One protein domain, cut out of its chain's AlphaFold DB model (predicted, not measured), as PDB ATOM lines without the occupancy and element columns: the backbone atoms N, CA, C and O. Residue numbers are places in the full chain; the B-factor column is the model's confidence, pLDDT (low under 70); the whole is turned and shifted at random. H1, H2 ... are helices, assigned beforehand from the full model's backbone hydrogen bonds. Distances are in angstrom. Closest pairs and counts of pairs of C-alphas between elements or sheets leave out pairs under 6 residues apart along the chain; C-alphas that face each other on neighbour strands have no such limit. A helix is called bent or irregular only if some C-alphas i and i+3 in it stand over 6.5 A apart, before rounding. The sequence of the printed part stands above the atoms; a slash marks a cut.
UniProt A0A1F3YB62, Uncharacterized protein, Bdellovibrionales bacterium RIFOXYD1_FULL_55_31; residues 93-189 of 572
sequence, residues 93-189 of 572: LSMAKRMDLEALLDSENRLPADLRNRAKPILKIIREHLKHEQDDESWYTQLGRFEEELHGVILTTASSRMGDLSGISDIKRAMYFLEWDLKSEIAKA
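AT A GLANCE: This is residues 93 to 189 of the 572 residues of an uncharacterized protein of Bdellovibrionales bacterium RIFOXYD1_FULL_55_31 (UniProt A0A1F3YB62). A long helix, H3, runs back along kinked H2 as a helical hairpin, and H4 folds back across the end of H3, with H1 near H2 and H4. The printed part has 97 residues with four named helices, H1 to H4 in order, and no named strand: all helix. It is only just loose, close to compact (radius of gyration of the C-alphas 15.1 A), and elongated, 50 by 27 by 22 A.

IN THESE COORDINATES: H3, residues 137 to 162, measures 37.7 A from first to last C-alpha. H2, residues 113 to 131, 25.7 A, is irregular: C-alphas 118 and 121 are 7.2 A apart. H4, residues 171 to 189, 26.8 A, ends at C-alpha (38.629, 72.853, 78.584). H1, residues 95 to 106, 16.1 A, begins at C-alpha (54.409, 84.465, 82.978).

HOW THE PARTS SIT: H3 and H2 touch, closest C-alphas Thr 157 and Leu 115, 6.1 A, at a shallow tilt of 6 degrees, opposite ways. Residues 154 to 162 of H3 touch residues 174 to 182 of H4, closest C-alphas Ala 158 and Glu 179, 5.4 A, at a steep tilt of 66 degrees. H1 is close to but not clearly touching H2, C-alphas Leu 105 and Leu 123, 6.5 A. Every O i to N i+4 pair is within hydrogen-bond range in H1, H3 and H4, and 13 of 15 in H2.

THE WHOLE: The farthest C-alphas, Asp 135 and Gly 167, are 50.1 A apart. The printed part has no cut and no long link; pLDDT is under 70 at residues 165 to 173.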
ATOM      1  N   LEU A  93      61.162  81.493  83.505       93.25
ATOM      2  CA  LEU A  93      59.891  81.039  82.925       93.25
ATOM      3  C   LEU A  93      58.987  82.249  82.655       93.25
ATOM      4  O   LEU A  93      58.708  83.029  83.566       93.25
ATOM      5  N   SER A  94      58.511  82.414  81.418       92.75
ATOM      6  CA  SER A  94      57.603  83.518  81.091       92.75
ATOM      7  C   SER A  94      56.273  83.373  81.835       92.75
ATOM      8  O   SER A  94      55.739  82.270  81.979       92.75
ATOM      9  N   MET A  95      55.699  84.490  82.284       93.06
ATOM     10  CA  MET A  95      54.409  84.465  82.978       93.06
ATOM     11  C   MET A  95      53.286  83.931  82.083       93.06
ATOM     12  O   MET A  95      52.448  83.168  82.554       93.06
ATOM     13  N   ALA A  96      53.320  84.232  80.780       91.19
ATOM     14  CA  ALA A  96      52.384  83.664  79.810       91.19
ATOM     15  C   ALA A  96      52.446  82.126  79.788       91.19
ATOM     16  O   ALA A  96      51.404  81.478  79.804       91.19
ATOM     17  N   LYS A  97      53.652  81.534  79.814       93.81
ATOM     18  CA  LYS A  97      53.833  80.075  79.861       93.81
ATOM     19  C   LYS A  97      53.357  79.472  81.173       93.81
ATOM     20  O   LYS A  97      52.684  78.448  81.170       93.81
ATOM     21  N   ARG A  98      53.680  80.120  82.290       95.00
ATOM     22  CA  ARG A  98      53.217  79.693  83.609       95.00
ATOM     23  C   ARG A  98      51.689  79.640  83.675       95.00
ATOM     24  O   ARG A  98      51.137  78.603  84.020       95.00
ATOM     25  N   MET A  99      51.022  80.729  83.297       94.69
ATOM     26  CA  MET A  99      49.560  80.829  83.339       94.69
ATOM     27  C   MET A  99      48.885  79.873  82.347       94.69
ATOM     28  O   MET A  99      47.798  79.367  82.616       94.69
ATOM     29  N   ASP A 100      49.534  79.595  81.216       95.00
ATOM     30  CA  ASP A 100      49.099  78.587  80.250       95.00
ATOM     31  C   ASP A 100      49.056  77.172  80.852       95.00
ATOM     32  O   ASP A 100      48.046  76.470  80.729       95.00
ATOM     33  N   LEU A 101      50.133  76.782  81.542       96.50
ATOM     34  CA  LEU A 101      50.241  75.495  82.229       96.50
ATOM     35  C   LEU A 101      49.295  75.415  83.429       96.50
ATOM     36  O   LEU A 101      48.625  74.402  83.601       96.50
ATOM     37  N   GLU A 102      49.184  76.475  84.231       96.25
ATOM     38  CA  GLU A 102      48.235  76.542  85.352       96.25
ATOM     39  C   GLU A 102      46.788  76.368  84.853       96.25
ATOM     40  O   GLU A 102      46.064  75.520  85.373       96.25
ATOM     41  N   ALA A 103      46.396  77.033  83.759       96.19
ATOM     42  CA  ALA A 103      45.075  76.844  83.152       96.19
ATOM     43  C   ALA A 103      44.836  75.403  82.658       96.19
ATOM     44  O   ALA A 103      43.716  74.889  82.748       96.19
ATOM     45  N   LEU A 104      45.868  74.726  82.140       96.88
ATOM     46  CA  LEU A 104      45.785  73.309  81.775       96.88
ATOM     47  C   LEU A 104      45.604  72.412  83.007       96.88
ATOM     48  O   LEU A 104      44.752  71.525  83.008       96.88
ATOM     49  N   LEU A 105      46.369  72.652  84.067       97.81
ATOM     50  CA  LEU A 105      46.291  71.870  85.299       97.81
ATOM     51  C   LEU A 105      44.952  72.050  86.023       97.81
ATOM     52  O   LEU A 105      44.426  71.073  86.559       97.81
ATOM     53  N   ASP A 106      44.393  73.259  86.015       96.94
ATOM     54  CA  ASP A 106      43.089  73.571  86.614       96.94
ATOM     55  C   ASP A 106      41.924  72.971  85.815       96.94
ATOM     56  O   ASP A 106      40.846  72.703  86.352       96.94
ATOM     57  N   SER A 107      42.136  72.726  84.521       96.56
ATOM     58  CA  SER A 107      41.139  72.149  83.619       96.56
ATOM     59  C   SER A 107      41.230  70.635  83.461       96.56
ATOM     60  O   SER A 107      40.447  70.081  82.692       96.56
ATOM     61  N   GLU A 108      42.097  69.942  84.213       97.38
ATOM     62  CA  GLU A 108      42.319  68.488  84.108       97.38
ATOM     63  C   GLU A 108      41.000  67.698  84.036       97.38
ATOM     64  O   GLU A 108      40.822  66.842  83.173       97.38
ATOM     65  N   ASN A 109      40.027  68.027  84.891       97.25
ATOM     66  CA  ASN A 109      38.738  67.334  84.937       97.25
ATOM     67  C   ASN A 109      37.807  67.646  83.753       97.25
ATOM     68  O   ASN A 109      36.906  66.851  83.488       97.25
ATOM     69  N   ARG A 110      38.021  68.762  83.047       97.06
ATOM     70  CA  ARG A 110      37.260  69.187  81.859       97.06
ATOM     71  C   ARG A 110      37.875  68.706  80.545       97.06
ATOM     72  O   ARG A 110      37.236  68.840  79.508       97.06
ATOM     73  N   LEU A 111      39.089  68.151  80.574       97.62
ATOM     74  CA  LEU A 111      39.697  67.554  79.387       97.62
ATOM     75  C   LEU A 111      38.839  66.387  78.861       97.62
ATOM     76  O   LEU A 111      38.215  65.677  79.664       97.62
ATOM     77  N   PRO A 112      38.852  66.134  77.537       96.88
ATOM     78  CA  PRO A 112      38.230  64.954  76.942       96.88
ATOM     79  C   PRO A 112      38.658  63.680  77.670       96.88
ATOM     80  O   PRO A 112      39.827  63.533  78.021       96.88
ATOM     81  N   ALA A 113      37.723  62.766  77.939       97.50
ATOM     82  CA  ALA A 113      37.967  61.647  78.853       97.50
ATOM     83  C   ALA A 113      39.147  60.752  78.424       97.50
ATOM     84  O   ALA A 113      39.916  60.296  79.272       97.50
ATOM     85  N   ASP A 114      39.306  60.530  77.123       96.38
ATOM     86  CA  ASP A 114      40.399  59.762  76.530       96.38
ATOM     87  C   ASP A 114      41.763  60.445  76.705       96.38
ATOM     88  O   ASP A 114      42.714  59.795  77.147       96.38
ATOM     89  N   LEU A 115      41.842  61.756  76.450       97.25
ATOM     90  CA  LEU A 115      43.039  62.555  76.704       97.25
ATOM     91  C   LEU A 115      43.341  62.626  78.203       97.25
ATOM     92  O   LEU A 115      44.465  62.360  78.617       97.25
ATOM     93  N   ARG A 116      42.339  62.945  79.028       97.94
ATOM     94  CA  ARG A 116      42.454  63.094  80.484       97.94
ATOM     95  C   ARG A 116      43.067  61.859  81.127       97.94
ATOM     96  O   ARG A 116      44.004  61.976  81.910       97.94
ATOM     97  N   ASN A 117      42.565  60.674  80.781       97.25
ATOM     98  CA  ASN A 117      43.049  59.419  81.350       97.25
ATOM     99  C   ASN A 117      44.527  59.167  81.018       97.25
ATOM    100  O   ASN A 117      45.274  58.710  81.881       97.25
ATOM    101  N   ARG A 118      44.954  59.497  79.792       97.62
ATOM    102  CA  ARG A 118      46.344  59.330  79.340       97.62
ATOM    103  C   ARG A 118      47.272  60.426  79.872       97.62
ATOM    104  O   ARG A 118      48.417  60.138  80.196       97.62
ATOM    105  N   ALA A 119      46.786  61.661  79.985       97.62
ATOM    106  CA  ALA A 119      47.569  62.824  80.398       97.62
ATOM    107  C   ALA A 119      47.707  62.949  81.925       97.62
ATOM    108  O   ALA A 119      48.630  63.598  82.410       97.62
ATOM    109  N   LYS A 120      46.825  62.321  82.712       97.69
ATOM    110  CA  LYS A 120      46.818  62.430  84.181       97.69
ATOM    111  C   LYS A 120      48.185  62.194  84.855       97.69
ATOM    112  O   LYS A 120      48.530  62.986  85.736       97.69
ATOM    113  N   PRO A 121      48.987  61.172  84.484       97.94
ATOM    114  CA  PRO A 121      50.306  60.971  85.083       97.94
ATOM    115  C   PRO A 121      51.249  62.152  84.830       97.94
ATOM    116  O   PRO A 121      51.827  62.680  85.780       97.94
ATOM    117  N   ILE A 122      51.345  62.618  83.580       98.31
ATOM    118  CA  ILE A 122      52.256  63.706  83.210       98.31
ATOM    119  C   ILE A 122      51.791  65.062  83.757       98.31
ATOM    120  O   ILE A 122      52.604  65.833  84.258       98.31
ATOM    121  N   LEU A 123      50.479  65.325  83.800       98.19
ATOM    122  CA  LEU A 123      49.929  66.537  84.421       98.19
ATOM    123  C   LEU A 123      50.234  66.595  85.923       98.19
ATOM    124  O   LEU A 123      50.540  67.665  86.451       98.19
ATOM    125  N   LYS A 124      50.216  65.454  86.625       98.19
ATOM    126  CA  LYS A 124      50.646  65.388  88.030       98.19
ATOM    127  C   LYS A 124      52.128  65.747  88.181       98.19
ATOM    128  O   LYS A 124      52.461  66.491  89.100       98.19
ATOM    129  N   ILE A 125      52.992  65.255  87.291       98.12
ATOM    130  CA  ILE A 125      54.429  65.568  87.301       98.12
ATOM    131  C   ILE A 125      54.653  67.062  87.052       98.12
ATOM    132  O   ILE A 125      55.328  67.705  87.850       98.12
ATOM    133  N   ILE A 126      54.022  67.638  86.021       98.06
ATOM    134  CA  ILE A 126      54.105  69.077  85.719       98.06
ATOM    135  C   ILE A 126      53.640  69.910  86.922       98.06
ATOM    136  O   ILE A 126      54.304  70.874  87.301       98.06
ATOM    137  N   ARG A 127      52.533  69.520  87.569       97.88
ATOM    138  CA  ARG A 127      52.011  70.202  88.763       97.88
ATOM    139  C   ARG A 127      53.020  70.226  89.908       97.88
ATOM    140  O   ARG A 127      53.199  71.274  90.522       97.88
ATOM    141  N   GLU A 128      53.669  69.102  90.209       97.75
ATOM    142  CA  GLU A 128      54.712  69.065  91.243       97.75
ATOM    143  C   GLU A 128      55.971  69.835  90.814       97.75
ATOM    144  O   GLU A 128      56.533  70.580  91.615       97.75
ATOM    145  N   HIS A 129      56.367  69.748  89.540       96.94
ATOM    146  CA  HIS A 129      57.529  70.461  88.997       96.94
ATOM    147  C   HIS A 129      57.396  71.984  89.123       96.94
ATOM    148  O   HIS A 129      58.330  72.665  89.549       96.94
ATOM    149  N   LEU A 130      56.208  72.524  88.824       96.25
ATOM    150  CA  LEU A 130      55.915  73.958  88.933       96.25
ATOM    151  C   LEU A 130      55.869  74.465  90.386       96.25
ATOM    152  O   LEU A 130      56.158  75.638  90.630       96.25
ATOM    153  N   LYS A 131      55.548  73.616  91.374       95.88
ATOM    154  CA  LYS A 131      55.613  74.010  92.800       95.88
ATOM    155  C   LYS A 131      57.045  74.300  93.244       95.88
ATOM    156  O   LYS A 131      57.260  75.191  94.070       95.88
ATOM    157  N   HIS A 132      58.003  73.574  92.679       95.06
ATOM    158  CA  HIS A 132      59.427  73.658  92.990       95.06
ATOM    159  C   HIS A 132      60.217  74.407  91.913       95.06
ATOM    160  O   HIS A 132      61.363  74.067  91.645       95.06
ATOM    161  N   GLU A 133      59.601  75.420  91.301       94.06
ATOM    162  CA  GLU A 133      60.228  76.268  90.285       94.06
ATOM    163  C   GLU A 133      61.576  76.855  90.738       94.06
ATOM    164  O   GLU A 133      61.654  77.490  91.797       94.06
ATOM    165  N   GLN A 134      62.607  76.671  89.906       92.75
ATOM    166  CA  GLN A 134      63.991  77.111  90.119       92.75
ATOM    167  C   GLN A 134      64.560  77.756  88.843       92.75
ATOM    168  O   GLN A 134      64.160  77.403  87.734       92.75
ATOM    169  N   ASP A 135      65.483  78.716  88.987       92.75
ATOM    170  CA  ASP A 135      66.178  79.348  87.851       92.75
ATOM    171  C   ASP A 135      67.458  78.595  87.466       92.75
ATOM    172  O   ASP A 135      68.558  79.149  87.511       92.75
ATOM    173  N   ASP A 136      67.329  77.319  87.110       94.69
ATOM    174  CA  ASP A 136      68.450  76.493  86.663       94.69
ATOM    175  C   ASP A 136      68.132  75.731  85.370       94.69
ATOM    176  O   ASP A 136      66.992  75.374  85.074       94.69
ATOM    177  N   GLU A 137      69.171  75.488  84.570       94.62
ATOM    178  CA  GLU A 137      69.063  74.856  83.251       94.62
ATOM    179  C   GLU A 137      68.466  73.441  83.309       94.62
ATOM    180  O   GLU A 137      67.709  73.048  82.415       94.62
ATOM    181  N   SER A 138      68.758  72.683  84.372       96.00
ATOM    182  CA  SER A 138      68.219  71.334  84.551       96.00
ATOM    183  C   SER A 138      66.708  71.384  84.780       96.00
ATOM    184  O   SER A 138      65.979  70.601  84.169       96.00
ATOM    185  N   TRP A 139      66.213  72.330  85.579       96.69
ATOM    186  CA  TRP A 139      64.782  72.520  85.803       96.69
ATOM    187  C   TRP A 139      64.025  72.853  84.509       96.69
ATOM    188  O   TRP A 139      62.989  72.236  84.238       96.69
ATOM    189  N   TYR A 140      64.547  73.752  83.662       95.00
ATOM    190  CA  TYR A 140      63.926  74.044  82.356       95.00
ATOM    191  C   TYR A 140      63.968  72.851  81.412       95.00
ATOM    192  O   TYR A 140      62.980  72.568  80.737       95.00
ATOM    193  N   THR A 141      65.096  72.141  81.373       96.25
ATOM    194  CA  THR A 141      65.254  70.944  80.542       96.25
ATOM    195  C   THR A 141      64.239  69.875  80.941       96.25
ATOM    196  O   THR A 141      63.633  69.241  80.080       96.25
ATOM    197  N   GLN A 142      64.012  69.687  82.243       97.44
ATOM    198  CA  GLN A 142      62.994  68.769  82.748       97.44
ATOM    199  C   GLN A 142      61.582  69.223  82.382       97.44
ATOM    200  O   GLN A 142      60.810  68.404  81.888       97.44
ATOM    201  N   LEU A 143      61.261  70.513  82.552       97.00
ATOM    202  CA  LEU A 143      59.959  71.037  82.142       97.00
ATOM    203  C   LEU A 143      59.723  70.778  80.648       97.00
ATOM    204  O   LEU A 143      58.706  70.188  80.304       97.00
ATOM    205  N   GLY A 144      60.688  71.116  79.788       96.25
ATOM    206  CA  GLY A 144      60.607  70.874  78.345       96.25
ATOM    207  C   GLY A 144      60.346  69.408  77.996       96.25
ATOM    208  O   GLY A 144      59.460  69.123  77.194       96.25
ATOM    209  N   ARG A 145      61.021  68.462  78.667       97.88
ATOM    210  CA  ARG A 145      60.763  67.021  78.488       97.88
ATOM    211  C   ARG A 145      59.338  66.623  78.872       97.88
ATOM    212  O   ARG A 145      58.726  65.824  78.172       97.88
ATOM    213  N   PHE A 146      58.797  67.169  79.961       98.06
ATOM    214  CA  PHE A 146      57.421  66.868  80.366       98.06
ATOM    215  C   PHE A 146      56.393  67.418  79.372       98.06
ATOM    216  O   PHE A 146      55.358  66.797  79.136       98.06
ATOM    217  N   GLU A 147      56.678  68.570  78.769       96.06
ATOM    218  CA  GLU A 147      55.840  69.144  77.717       96.06
ATOM    219  C   GLU A 147      55.900  68.340  76.417       96.06
ATOM    220  O   GLU A 147      54.866  68.126  75.783       96.06
ATOM    221  N   GLU A 148      57.081  67.846  76.040       95.81
ATOM    222  CA  GLU A 148      57.254  66.919  74.917       95.81
ATOM    223  C   GLU A 148      56.493  65.606  75.152       95.81
ATOM    224  O   GLU A 148      55.798  65.125  74.255       95.81
ATOM    225  N   GLU A 149      56.551  65.052  76.366       97.56
ATOM    226  CA  GLU A 149      55.796  63.852  76.739       97.56
ATOM    227  C   GLU A 149      54.281  64.095  76.663       97.56
ATOM    228  O   GLU A 149      53.547  63.303  76.062       97.56
ATOM    229  N   LEU A 150      53.801  65.226  77.190       96.25
ATOM    230  CA  LEU A 150      52.402  65.634  77.063       96.25
ATOM    231  C   LEU A 150      51.993  65.806  75.590       96.25
ATOM    232  O   LEU A 150      50.913  65.359  75.198       96.25
ATOM    233  N   HIS A 151      52.843  66.410  74.759       92.44
ATOM    234  CA  HIS A 151      52.593  66.524  73.324       92.44
ATOM    235  C   HIS A 151      52.499  65.144  72.656       92.44
ATOM    236  O   HIS A 151      51.578  64.903  71.875       92.44
ATOM    237  N   GLY A 152      53.365  64.197  73.030       94.25
ATOM    238  CA  GLY A 152      53.280  62.801  72.595       94.25
ATOM    239  C   GLY A 152      51.957  62.125  72.985       94.25
ATOM    240  O   GLY A 152      51.367  61.400  72.179       94.25
ATOM    241  N   VAL A 153      51.435  62.410  74.183       96.06
ATOM    242  CA  VAL A 153      50.109  61.943  74.626       96.06
ATOM    243  C   VAL A 153      48.985  62.538  73.768       96.06
ATOM    244  O   VAL A 153      48.067  61.809  73.378       96.06
ATOM    245  N   ILE A 154      49.058  63.831  73.435       91.62
ATOM    246  CA  ILE A 154      48.095  64.508  72.549       91.62
ATOM    247  C   ILE A 154      48.109  63.855  71.161       91.62
ATOM    248  O   ILE A 154      47.057  63.433  70.682       91.62
ATOM    249  N   LEU A 155      49.289  63.682  70.555       88.56
ATOM    250  CA  LEU A 155      49.431  63.036  69.245       88.56
ATOM    251  C   LEU A 155      48.896  61.601  69.256       88.56
ATOM    252  O   LEU A 155      48.132  61.217  68.379       88.56
ATOM    253  N   THR A 156      49.225  60.818  70.284       91.75
ATOM    254  CA  THR A 156      48.734  59.438  70.416       91.75
ATOM    255  C   THR A 156      47.211  59.386  70.558       91.75
ATOM    256  O   THR A 156      46.563  58.477  70.029       91.75
ATOM    257  N   THR A 157      46.621  60.355  71.260       93.44
ATOM    258  CA  THR A 157      45.165  60.465  71.420       93.44
ATOM    259  C   THR A 157      44.503  60.811  70.088       93.44
ATOM    260  O   THR A 157      43.577  60.111  69.681       93.44
ATOM    261  N   ALA A 158      45.027  61.803  69.361       88.50
ATOM    262  CA  ALA A 158      44.559  62.152  68.021       88.50
ATOM    263  C   ALA A 158      44.652  60.955  67.055       88.50
ATOM    264  O   ALA A 158      43.671  60.624  66.390       88.50
ATOM    265  N   SER A 159      45.781  60.236  67.046       86.25
ATOM    266  CA  SER A 159      45.966  59.031  66.226       86.25
ATOM    267  C   SER A 159      44.972  57.925  66.580       86.25
ATOM    268  O   SER A 159      44.427  57.282  65.690       86.25
ATOM    269  N   SER A 160      44.693  57.722  67.873       89.19
ATOM    270  CA  SER A 160      43.734  56.703  68.328       89.19
ATOM    271  C   SER A 160      42.301  57.014  67.881       89.19
ATOM    272  O   SER A 160      41.541  56.091  67.599       89.19
ATOM    273  N   ARG A 161      41.925  58.298  67.803       88.81
ATOM    274  CA  ARG A 161      40.599  58.734  67.330       88.81
ATOM    275  C   ARG A 161      40.403  58.549  65.826       88.81
ATOM    276  O   ARG A 161      39.267  58.455  65.376       88.81
ATOM    277  N   MET A 162      41.490  58.496  65.061       81.31
ATOM    278  CA  MET A 162      41.438  58.378  63.606       81.31
ATOM    279  C   MET A 162      41.012  56.980  63.120       81.31
ATOM    280  O   MET A 162      40.531  56.858  61.999       81.31
ATOM    281  N   GLY A 163      41.142  55.943  63.956       80.75
ATOM    282  CA  GLY A 163      40.732  54.575  63.618       80.75
ATOM    283  C   GLY A 163      41.594  53.911  62.533       80.75
ATOM    284  O   GLY A 163      42.775  54.226  62.390       80.75
ATOM    285  N   ASP A 164      41.007  52.954  61.802       73.12
ATOM    286  CA  ASP A 164      41.654  52.280  60.667       73.12
ATOM    287  C   ASP A 164      41.702  53.204  59.437       73.12
ATOM    288  O   ASP A 164      40.705  53.812  59.048       73.12
ATOM    289  N   LEU A 165      42.886  53.309  58.834       62.88
ATOM    290  CA  LEU A 165      43.230  54.273  57.788       62.88
ATOM    291  C   LEU A 165      43.241  53.666  56.390       62.88
ATOM    292  O   LEU A 165      43.623  54.355  55.437       62.88
ATOM    293  N   SER A 166      42.870  52.390  56.242       53.19
ATOM    294  CA  SER A 166      42.812  51.741  54.937       53.19
ATOM    295  C   SER A 166      41.801  52.466  54.031       53.19
ATOM    296  O   SER A 166      40.598  52.231  54.110       53.19
ATOM    297  N   GLY A 167      42.284  53.386  53.189       57.44
ATOM    298  CA  GLY A 167      41.473  54.147  52.231       57.44
ATOM    299  C   GLY A 167      41.595  55.674  52.299       57.44
ATOM    300  O   GLY A 167      41.130  56.342  51.376       57.44
ATOM    301  N   ILE A 168      42.241  56.256  53.319       60.31
ATOM    302  CA  ILE A 168      42.470  57.712  53.366       60.31
ATOM    303  C   ILE A 168      43.708  58.052  52.525       60.31
ATOM    304  O   ILE A 168      44.834  57.728  52.897       60.31
ATOM    305  N   SER A 169      43.513  58.737  51.395       56.09
ATOM    306  CA  SER A 169      44.596  59.101  50.467       56.09
ATOM    307  C   SER A 169      45.593  60.122  51.033       56.09
ATOM    308  O   SER A 169      46.695  60.251  50.503       56.09
ATOM    309  N   ASP A 170      45.232  60.837  52.106       69.00
ATOM    310  CA  ASP A 170      46.082  61.836  52.764       69.00
ATOM    311  C   ASP A 170      46.005  61.751  54.300       69.00
ATOM    312  O   ASP A 170      45.448  62.607  54.993       69.00
ATOM    313  N   ILE A 171      46.586  60.677  54.840       69.50
ATOM    314  CA  ILE A 171      46.685  60.420  56.287       69.50
ATOM    315  C   ILE A 171      47.337  61.596  57.032       69.50
ATOM    316  O   ILE A 171      46.956  61.893  58.161       69.50
ATOM    317  N   LYS A 172      48.298  62.300  56.417       68.31
ATOM    318  CA  LYS A 172      48.994  63.425  57.063       68.31
ATOM    319  C   LYS A 172      48.059  64.607  57.298       68.31
ATOM    320  O   LYS A 172      48.080  65.188  58.380       68.31
ATOM    321  N   ARG A 173      47.225  64.946  56.313       68.94
ATOM    322  CA  ARG A 173      46.222  66.007  56.453       68.94
ATOM    323  C   ARG A 173      45.128  65.630  57.452       68.94
ATOM    324  O   ARG A 173      44.758  66.460  58.276       68.94
ATOM    325  N   ALA A 174      44.652  64.384  57.413       71.38
ATOM    326  CA  ALA A 174      43.687  63.883  58.392       71.38
ATOM    327  C   ALA A 174      44.249  63.961  59.823       71.38
ATOM    328  O   ALA A 174      43.578  64.458  60.726       71.38
ATOM    329  N   MET A 175      45.513  63.567  60.004       73.81
ATOM    330  CA  MET A 175      46.214  63.684  61.282       73.81
ATOM    331  C   MET A 175      46.337  65.121  61.766       73.81
ATOM    332  O   MET A 175      46.057  65.398  62.929       73.81
ATOM    333  N   TYR A 176      46.724  66.030  60.871       74.94
ATOM    334  CA  TYR A 176      46.823  67.449  61.182       74.94
ATOM    335  C   TYR A 176      45.485  67.991  61.702       74.94
ATOM    336  O   TYR A 176      45.452  68.609  62.762       74.94
ATOM    337  N   PHE A 177      44.370  67.712  61.017       75.94
ATOM    338  CA  PHE A 177      43.054  68.180  61.461       75.94
ATOM    339  C   PHE A 177      42.642  67.606  62.819       75.94
ATOM    340  O   PHE A 177      42.196  68.368  63.672       75.94
ATOM    341  N   LEU A 178      42.869  66.314  63.066       80.50
ATOM    342  CA  LEU A 178      42.548  65.703  64.360       80.50
ATOM    343  C   LEU A 178      43.397  66.249  65.509       80.50
ATOM    344  O   LEU A 178      42.889  66.439  66.614       80.50
ATOM    345  N   GLU A 179      44.685  66.511  65.271       81.62
ATOM    346  CA  GLU A 179      45.538  67.170  66.262       81.62
ATOM    347  C   GLU A 179      44.977  68.552  66.627       81.62
ATOM    348  O   GLU A 179      44.951  68.929  67.800       81.62
ATOM    349  N   TRP A 180      44.496  69.305  65.637       78.38
ATOM    350  CA  TRP A 180      43.891  70.611  65.870       78.38
ATOM    351  C   TRP A 180      42.535  70.553  66.558       78.38
ATOM    352  O   TRP A 180      42.302  71.363  67.452       78.38
ATOM    353  N   ASP A 181      41.669  69.611  66.191       83.19
ATOM    354  CA  ASP A 181      40.393  69.399  66.880       83.19
ATOM    355  C   ASP A 181      40.648  69.099  68.362       83.19
ATOM    356  O   ASP A 181      40.037  69.702  69.245       83.19
ATOM    357  N   LEU A 182      41.652  68.267  68.652       88.44
ATOM    358  CA  LEU A 182      42.058  67.989  70.024       88.44
ATOM    359  C   LEU A 182      42.644  69.228  70.722       88.44
ATOM    360  O   LEU A 182      42.334  69.477  71.886       88.44
ATOM    361  N   LYS A 183      43.443  70.053  70.033       87.00
ATOM    362  CA  LYS A 183      43.905  71.354  70.562       87.00
ATOM    363  C   LYS A 183      42.744  72.310  70.849       87.00
ATOM    364  O   LYS A 183      42.801  73.023  71.849       87.00
ATOM    365  N   SER A 184      41.703  72.309  70.019       86.88
ATOM    366  CA  SER A 184      40.469  73.075  70.228       86.88
ATOM    367  C   SER A 184      39.745  72.616  71.492       86.88
ATOM    368  O   SER A 184      39.426  73.428  72.359       86.88
ATOM    369  N   GLU A 185      39.566  71.303  71.659       91.81
ATOM    370  CA  GLU A 185      38.978  70.713  72.866       91.81
ATOM    371  C   GLU A 185      39.791  71.052  74.127       91.81
ATOM    372  O   GLU A 185      39.216  71.412  75.156       91.81
ATOM    373  N   ILE A 186      41.126  71.000  74.049       93.25
ATOM    374  CA  ILE A 186      42.019  71.408  75.145       93.25
ATOM    375  C   ILE A 186      41.843  72.898  75.458       93.25
ATOM    376  O   ILE A 186      41.736  73.267  76.626       93.25
ATOM    377  N   ALA A 187      41.805  73.767  74.445       92.38
ATOM    378  CA  ALA A 187      41.635  75.205  74.639       92.38
ATOM    379  C   ALA A 187      40.280  75.540  75.282       92.38
ATOM    380  O   ALA A 187      40.238  76.336  76.223       92.38
ATOM    381  N   LYS A 188      39.197  74.879  74.855       93.75
ATOM    382  CA  LYS A 188      37.874  74.981  75.491       93.75
ATOM    383  C   LYS A 188      37.922  74.534  76.945       93.75
ATOM    384  O   LYS A 188      37.561  75.308  77.830       93.75
ATOM    385  N   ALA A 189      38.478  73.354  77.220       95.69
ATOM    386  CA  ALA A 189      38.629  72.853  78.584       95.69
ATOM    387  C   ALA A 189      39.411  73.833  79.479       95.69
ATOM    388  O   ALA A 189      39.001  74.093  80.618       95.69
TER     389      ALA A 189